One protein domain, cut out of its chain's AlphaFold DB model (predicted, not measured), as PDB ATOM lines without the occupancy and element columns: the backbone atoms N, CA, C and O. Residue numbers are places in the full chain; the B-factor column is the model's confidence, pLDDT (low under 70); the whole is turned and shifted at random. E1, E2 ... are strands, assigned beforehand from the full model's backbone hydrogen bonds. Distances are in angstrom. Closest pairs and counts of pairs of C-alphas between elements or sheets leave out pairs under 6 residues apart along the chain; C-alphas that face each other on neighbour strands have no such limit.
ATOM      1  N   ARG A   8     113.219 157.411 177.071       96.50
ATOM      2  CA  ARG A   8     112.589 158.622 176.530       96.50
ATOM      3  C   ARG A   8     111.075 158.492 176.598       96.50
ATOM      4  O   ARG A   8     110.499 157.495 176.158       96.50
ATOM      5  N   VAL A   9     110.432 159.500 177.168       96.12
ATOM      6  CA  VAL A   9     108.987 159.516 177.391       96.12
ATOM      7  C   VAL A   9     108.375 160.817 176.898       96.12
ATOM      8  O   VAL A   9     109.014 161.870 176.899       96.12
ATOM      9  N   VAL A  10     107.109 160.736 176.503       95.69
ATOM     10  CA  VAL A  10     106.273 161.876 176.132       95.69
ATOM     11  C   VAL A  10     105.025 161.900 177.007       95.69
ATOM     12  O   VAL A  10     104.423 160.860 177.279       95.69
ATOM     13  N   VAL A  11     104.634 163.083 177.473       95.00
ATOM     14  CA  VAL A  11     103.398 163.259 178.249       95.00
ATOM     15  C   VAL A  11     102.198 163.112 177.316       95.00
ATOM     16  O   VAL A  11     102.098 163.843 176.330       95.00
ATOM     17  N   LEU A  12     101.297 162.179 177.629       94.25
ATOM     18  CA  LEU A  12     100.066 161.951 176.868       94.25
ATOM     19  C   LEU A  12      99.110 163.149 176.976       94.25
ATOM     20  O   LEU A  12      99.102 163.868 177.978       94.25
ATOM     21  N   ASP A  13      98.282 163.344 175.951       85.81
ATOM     22  CA  ASP A  13      97.334 164.456 175.887       85.81
ATOM     23  C   ASP A  13      96.233 164.376 176.960       85.81
ATOM     24  O   ASP A  13      95.825 163.301 177.401       85.81
ATOM     25  N   GLY A  14      95.731 165.547 177.370       80.31
ATOM     26  CA  GLY A  14      94.533 165.673 178.209       80.31
ATOM     27  C   GLY A  14      94.756 166.098 179.662       80.31
ATOM     28  O   GLY A  14      93.803 166.050 180.439       80.31
ATOM     29  N   ARG A  15      95.968 166.520 180.064       71.00
ATOM     30  CA  ARG A  15      96.210 167.082 181.408       71.00
ATOM     31  C   ARG A  15      97.169 168.270 181.391       71.00
ATOM     32  O   ARG A  15      98.195 168.248 180.719       71.00
ATOM     33  N   HIS A  16      96.843 169.284 182.185       73.25
ATOM     34  CA  HIS A  16      97.714 170.421 182.464       73.25
ATOM     35  C   HIS A  16      98.194 170.328 183.909       73.25
ATOM     36  O   HIS A  16      97.379 170.249 184.825       73.25
ATOM     37  N   PHE A  17      99.509 170.318 184.097       80.06
ATOM     38  CA  PHE A  17     100.144 170.385 185.406       80.06
ATOM     39  C   PHE A  17     101.077 171.593 185.435       80.06
ATOM     40  O   PHE A  17     101.584 172.033 184.400       80.06
ATOM     41  N   GLU A  18     101.306 172.143 186.620       80.00
ATOM     42  CA  GLU A  18     102.250 173.240 186.795       80.00
ATOM     43  C   GLU A  18     103.674 172.720 186.525       80.00
ATOM     44  O   GLU A  18     104.173 171.844 187.229       80.00
ATOM     45  N   GLY A  19     104.301 173.192 185.442       80.00
ATOM     46  CA  GLY A  19     105.679 172.841 185.072       80.00
ATOM     47  C   GLY A  19     105.855 171.969 183.822       80.00
ATOM     48  O   GLY A  19     106.972 171.894 183.314       80.00
ATOM     49  N   PHE A  20     104.798 171.358 183.270       84.81
ATOM     50  CA  PHE A  20     104.874 170.641 181.987       84.81
ATOM     51  C   PHE A  20     103.523 170.587 181.261       84.81
ATOM     52  O   PHE A  20     102.454 170.651 181.866       84.81
ATOM     53  N   ARG A  21     103.561 170.481 179.929       90.00
ATOM     54  CA  ARG A  21     102.369 170.444 179.064       90.00
ATOM     55  C   ARG A  21     102.244 169.091 178.363       90.00
ATOM     56  O   ARG A  21     103.248 168.401 178.185       90.00
ATOM     57  N   SER A  22     101.041 168.732 177.923       92.62
ATOM     58  CA  SER A  22     100.825 167.636 176.970       92.62
ATOM     59  C   SER A  22     101.822 167.706 175.806       92.62
ATOM     60  O   SER A  22     102.116 168.797 175.312       92.62
ATOM     61  N   GLY A  23     102.391 166.567 175.413       92.62
ATOM     62  CA  GLY A  23     103.422 166.488 174.377       92.62
ATOM     63  C   GLY A  23     104.841 166.864 174.827       92.62
ATOM     64  O   GLY A  23     105.773 166.760 174.028       92.62
ATOM     65  N   SER A  24     105.047 167.270 176.089       93.75
ATOM     66  CA  SER A  24     106.398 167.520 176.614       93.75
ATOM     67  C   SER A  24     107.208 166.227 176.647       93.75
ATOM     68  O   SER A  24     106.692 165.174 177.029       93.75
ATOM     69  N   ARG A  25     108.483 166.317 176.262       95.44
ATOM     70  CA  ARG A  25     109.411 165.184 176.195       95.44
ATOM     71  C   ARG A  25     110.431 165.245 177.317       95.44
ATOM     72  O   ARG A  25     110.840 166.333 177.725       95.44
ATOM     73  N   GLY A  26     110.827 164.080 177.810       95.44
ATOM     74  CA  GLY A  26     111.826 163.983 178.860       95.44
ATOM     75  C   GLY A  26     112.419 162.593 179.009       95.44
ATOM     76  O   GLY A  26     112.039 161.644 178.319       95.44
ATOM     77  N   THR A  27     113.356 162.493 179.943       97.12
ATOM     78  CA  THR A  27     114.069 161.261 180.273       97.12
ATOM     79  C   THR A  27     113.716 160.826 181.689       97.12
ATOM     80  O   THR A  27     113.724 161.633 182.623       97.12
ATOM     81  N   VAL A  28     113.394 159.545 181.858       97.25
ATOM     82  CA  VAL A  28     113.102 158.961 183.172       97.25
ATOM     83  C   VAL A  28     114.394 158.861 183.985       97.25
ATOM     84  O   VAL A  28     115.318 158.160 183.586       97.25
ATOM     85  N   ILE A  29     114.450 159.542 185.126       97.69
ATOM     86  CA  ILE A  29     115.590 159.524 186.055       97.69
ATOM     87  C   ILE A  29     115.416 158.422 187.105       97.69
ATOM     88  O   ILE A  29     116.384 157.782 187.493       97.69
ATOM     89  N   ASP A  30     114.183 158.202 187.563       97.62
ATOM     90  CA  ASP A  30     113.874 157.261 188.641       97.62
ATOM     91  C   ASP A  30     112.452 156.698 188.494       97.62
ATOM     92  O   ASP A  30     111.554 157.398 188.011       97.62
ATOM     93  N   VAL A  31     112.243 155.442 188.897       97.56
ATOM     94  CA  VAL A  31     110.964 154.723 188.781       97.56
ATOM     95  C   VAL A  31     110.576 154.143 190.134       97.56
ATOM     96  O   VAL A  31     111.118 153.134 190.575       97.56
ATOM     97  N   ASP A  32     109.555 154.737 190.738       97.50
ATOM     98  CA  ASP A  32     108.944 154.272 191.975       97.50
ATOM     99  C   ASP A  32     107.745 153.375 191.626       97.50
ATOM    100  O   ASP A  32     106.645 153.835 191.286       97.50
ATOM    101  N   ARG A  33     107.991 152.061 191.649       94.88
ATOM    102  CA  ARG A  33     106.988 151.045 191.304       94.88
ATOM    103  C   ARG A  33     105.886 150.936 192.350       94.88
ATOM    104  O   ARG A  33     104.762 150.608 191.974       94.88
ATOM    105  N   ASP A  34     106.185 151.258 193.603       96.12
ATOM    106  CA  ASP A  34     105.232 151.156 194.707       96.12
ATOM    107  C   ASP A  34     104.158 152.242 194.592       96.12
ATOM    108  O   ASP A  34     102.974 151.976 194.794       96.12
ATOM    109  N   SER A  35     104.542 153.457 194.174       96.06
ATOM    110  CA  SER A  35     103.589 154.556 193.958       96.06
ATOM    111  C   SER A  35     103.055 154.683 192.526       96.06
ATOM    112  O   SER A  35     102.204 155.535 192.254       96.06
ATOM    113  N   GLY A  36     103.540 153.868 191.583       96.12
ATOM    114  CA  GLY A  36     103.158 153.954 190.168       96.12
ATOM    115  C   GLY A  36     103.569 155.281 189.513       96.12
ATOM    116  O   GLY A  36     102.903 155.764 188.587       96.12
ATOM    117  N   CYS A  37     104.646 155.889 190.011       96.75
ATOM    118  CA  CYS A  37     105.150 157.185 189.576       96.75
ATOM    119  C   CYS A  37     106.622 157.096 189.178       96.75
ATOM    120  O   CYS A  37     107.362 156.213 189.591       96.75
ATOM    121  N   CYS A  38     107.076 158.059 188.395       96.88
ATOM    122  CA  CYS A  38     108.472 158.179 188.007       96.88
ATOM    123  C   CYS A  38     108.894 159.644 188.010       96.88
ATOM    124  O   CYS A  38     108.074 160.543 187.808       96.88
ATOM    125  N   ARG A  39     110.182 159.889 188.250       96.94
ATOM    126  CA  ARG A  39     110.768 161.225 188.159       96.94
ATOM    127  C   ARG A  39     111.318 161.417 186.756       96.94
ATOM    128  O   ARG A  39     112.137 160.621 186.301       96.94
ATOM    129  N   VAL A  40     110.856 162.457 186.077       96.12
ATOM    130  CA  VAL A  40     111.217 162.755 184.690       96.12
ATOM    131  C   VAL A  40     111.919 164.106 184.642       96.12
ATOM    132  O   VAL A  40     111.431 165.086 185.205       96.12
ATOM    133  N   ALA A  41     113.069 164.148 183.975       96.25
ATOM    134  CA  ALA A  41     113.729 165.392 183.597       96.25
ATOM    135  C   ALA A  41     113.232 165.791 182.201       96.25
ATOM    136  O   ALA A  41     113.446 165.054 181.238       96.25
ATOM    137  N   PHE A  42     112.514 166.910 182.105       95.38
ATOM    138  CA  PHE A  42     111.935 167.389 180.849       95.38
ATOM    139  C   PHE A  42     112.934 168.242 180.064       95.38
ATOM    140  O   PHE A  42     113.584 169.109 180.636       95.38
ATOM    141  N   ASP A  43     112.995 168.057 178.744       94.62
ATOM    142  CA  ASP A  43     113.979 168.732 177.882       94.62
ATOM    143  C   ASP A  43     113.822 170.268 177.905       94.62
ATOM    144  O   ASP A  43     114.799 171.010 177.874       94.62
ATOM    145  N   ASN A  44     112.576 170.749 177.993       90.06
ATOM    146  CA  ASN A  44     112.237 172.177 177.929       90.06
ATOM    147  C   ASN A  44     112.207 172.871 179.300       90.06
ATOM    148  O   ASN A  44     111.816 174.034 179.385       90.06
ATOM    149  N   SER A  45     112.555 172.167 180.379       81.81
ATOM    150  CA  SER A  45     112.565 172.731 181.725       81.81
ATOM    151  C   SER A  45     113.852 172.320 182.432       81.81
ATOM    152  O   SER A  45     113.961 171.173 182.857       81.81
ATOM    153  N   PRO A  46     114.820 173.238 182.616       73.56
ATOM    154  CA  PRO A  46     116.035 172.944 183.376       73.56
ATOM    155  C   PRO A  46     115.774 172.822 184.890       73.56
ATOM    156  O   PRO A  46     116.714 172.680 185.668       73.56
ATOM    157  N   SER A  47     114.511 172.912 185.325       77.50
ATOM    158  CA  SER A  47     114.120 172.750 186.722       77.50
ATOM    159  C   SER A  47     114.201 171.285 187.172       77.50
ATOM    160  O   SER A  47     114.263 170.360 186.362       77.50
ATOM    161  N   ALA A  48     114.219 171.082 188.490       91.88
ATOM    162  CA  ALA A  48     114.392 169.788 189.141       91.88
ATOM    163  C   ALA A  48     113.457 168.685 188.579       91.88
ATOM    164  O   ALA A  48     112.327 168.980 188.182       91.88
ATOM    165  N   PRO A  49     113.875 167.400 188.605       95.00
ATOM    166  CA  PRO A  49     113.071 166.289 188.095       95.00
ATOM    167  C   PRO A  49     111.668 166.231 188.711       95.00
ATOM    168  O   PRO A  49     111.514 166.177 189.940       95.00
ATOM    169  N   VAL A  50     110.653 166.176 187.847       94.50
ATOM    170  CA  VAL A  50     109.233 166.252 188.214       94.50
ATOM    171  C   VAL A  50     108.652 164.850 188.377       94.50
ATOM    172  O   VAL A  50     108.911 163.964 187.564       94.50
ATOM    173  N   LYS A  51     107.853 164.632 189.427       95.19
ATOM    174  CA  LYS A  51     107.164 163.355 189.672       95.19
ATOM    175  C   LYS A  51     105.899 163.267 188.809       95.19
ATOM    176  O   LYS A  51     105.005 164.099 188.942       95.19
ATOM    177  N   VAL A  52     105.811 162.250 187.953       94.56
ATOM    178  CA  VAL A  52     104.691 162.016 187.025       94.56
ATOM    179  C   VAL A  52     104.201 160.576 187.160       94.56
ATOM    180  O   VAL A  52     105.002 159.656 187.305       94.56
ATOM    181  N   ALA A  53     102.885 160.355 187.124       95.00
ATOM    182  CA  ALA A  53     102.334 159.000 187.153       95.00
ATOM    183  C   ALA A  53     102.593 158.275 185.823       95.00
ATOM    184  O   ALA A  53     102.359 158.840 184.753       95.00
ATOM    185  N   ILE A  54     102.986 157.001 185.886       95.56
ATOM    186  CA  ILE A  54     103.386 156.191 184.719       95.56
ATOM    187  C   ILE A  54     102.281 156.137 183.648       95.56
ATOM    188  O   ILE A  54     102.561 156.194 182.456       95.56
ATOM    189  N   ARG A  55     101.009 156.123 184.062       94.50
ATOM    190  CA  ARG A  55      99.831 156.141 183.172       94.50
ATOM    191  C   ARG A  55      99.683 157.401 182.307       94.50
ATOM    192  O   ARG A  55      98.845 157.418 181.414       94.50
ATOM    193  N   HIS A  56     100.422 158.468 182.604       94.06
ATOM    194  CA  HIS A  56     100.408 159.718 181.835       94.06
ATOM    195  C   HIS A  56     101.592 159.830 180.872       94.06
ATOM    196  O   HIS A  56     101.740 160.853 180.207       94.06
ATOM    197  N   LEU A  57     102.421 158.790 180.790       94.81
ATOM    198  CA  LEU A  57     103.592 158.752 179.934       94.81
ATOM    199  C   LEU A  57     103.398 157.722 178.825       94.81
ATOM    200  O   LEU A  57     103.050 156.569 179.073       94.81
ATOM    201  N   GLY A  58     103.663 158.147 177.597       94.50
ATOM    202  CA  GLY A  58     103.913 157.265 176.469       94.50
ATOM    203  C   GLY A  58     105.414 157.073 176.306       94.50
ATOM    204  O   GLY A  58     106.183 158.022 176.465       94.50
ATOM    205  N   ALA A  59     105.850 155.862 175.977       94.00
ATOM    206  CA  ALA A  59     107.220 155.666 175.523       94.00
ATOM    207  C   ALA A  59     107.397 156.381 174.179       94.00
ATOM    208  O   ALA A  59     106.620 156.158 173.245       94.00
ATOM    209  N   GLU A  60     108.411 157.239 174.077       91.62
ATOM    210  CA  GLU A  60     108.807 157.807 172.796       91.62
ATOM    211  C   GLU A  60     109.467 156.672 172.010       91.62
ATOM    212  O   GLU A  60     110.644 156.363 172.180       91.62
TER     213      GLU A  60
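This is residues 8 to 60 of the 207 residues of the protein "Hypothetical protein" of Symbiodinium sp. CCMP2592 (UniProt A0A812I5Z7). A small, incompletely closed barrel is made by one antiparallel sheet of five strands, curled round with its long strand E2 bent through it; its edge strands E4 and E5 are joined by a tight link. The long loop of residues 12 to 24 joins E1 to E2. The printed part has 53 residues, with no named helix and five named strands, E1 to E5 along the chain, in sheet order E4 E3 E2 E1 E5. The class is all strand, though only 25 of the 53 residues are in named elements. The whole is compact, with a radius of gyration of the C-alphas of 9.9 A and spans of 26 by 23 by 21 A.

E2, residues 25 to 32, is the longest strand at 19.2 A. E3, residues 37 to 42, measures 15.0 A. E1 is residues 8 to 11, 10.4 A, from C-alpha 8 at (112.589, 158.622, 176.530). E4 is residues 50 to 53, 10.1 A. E5 is residues 57 to 59, 6.5 A, ending with C-alpha 59 at (107.220, 155.666, 175.523).

The sheet is strongly twisted, and E2 bends by 68 degrees at residue 29. E2 and E3 form a hairpin, with N 29 and O 39 2.8 A apart. E1 and E2 form another, with N 9 and O 26 at 2.9 A. E3 and E4 form a third, with N 38 and O 52 at 2.8 A. These hairpins make a meander, E1 E2 E3 E4, each strand the antiparallel neighbour of the one before. E5 is antiparallel to E1 at 142 degrees, with N 58 and O 10 at 2.8 A. E4 and E5 meet only through their link; E1 and E4 are apart.

The farthest C-alphas, of Asp 34 and Asn 44, are 27.8 A apart. The link from E1 to E2 is long. The printed part has no cut, and no printed residue is under 70 in pLDDT.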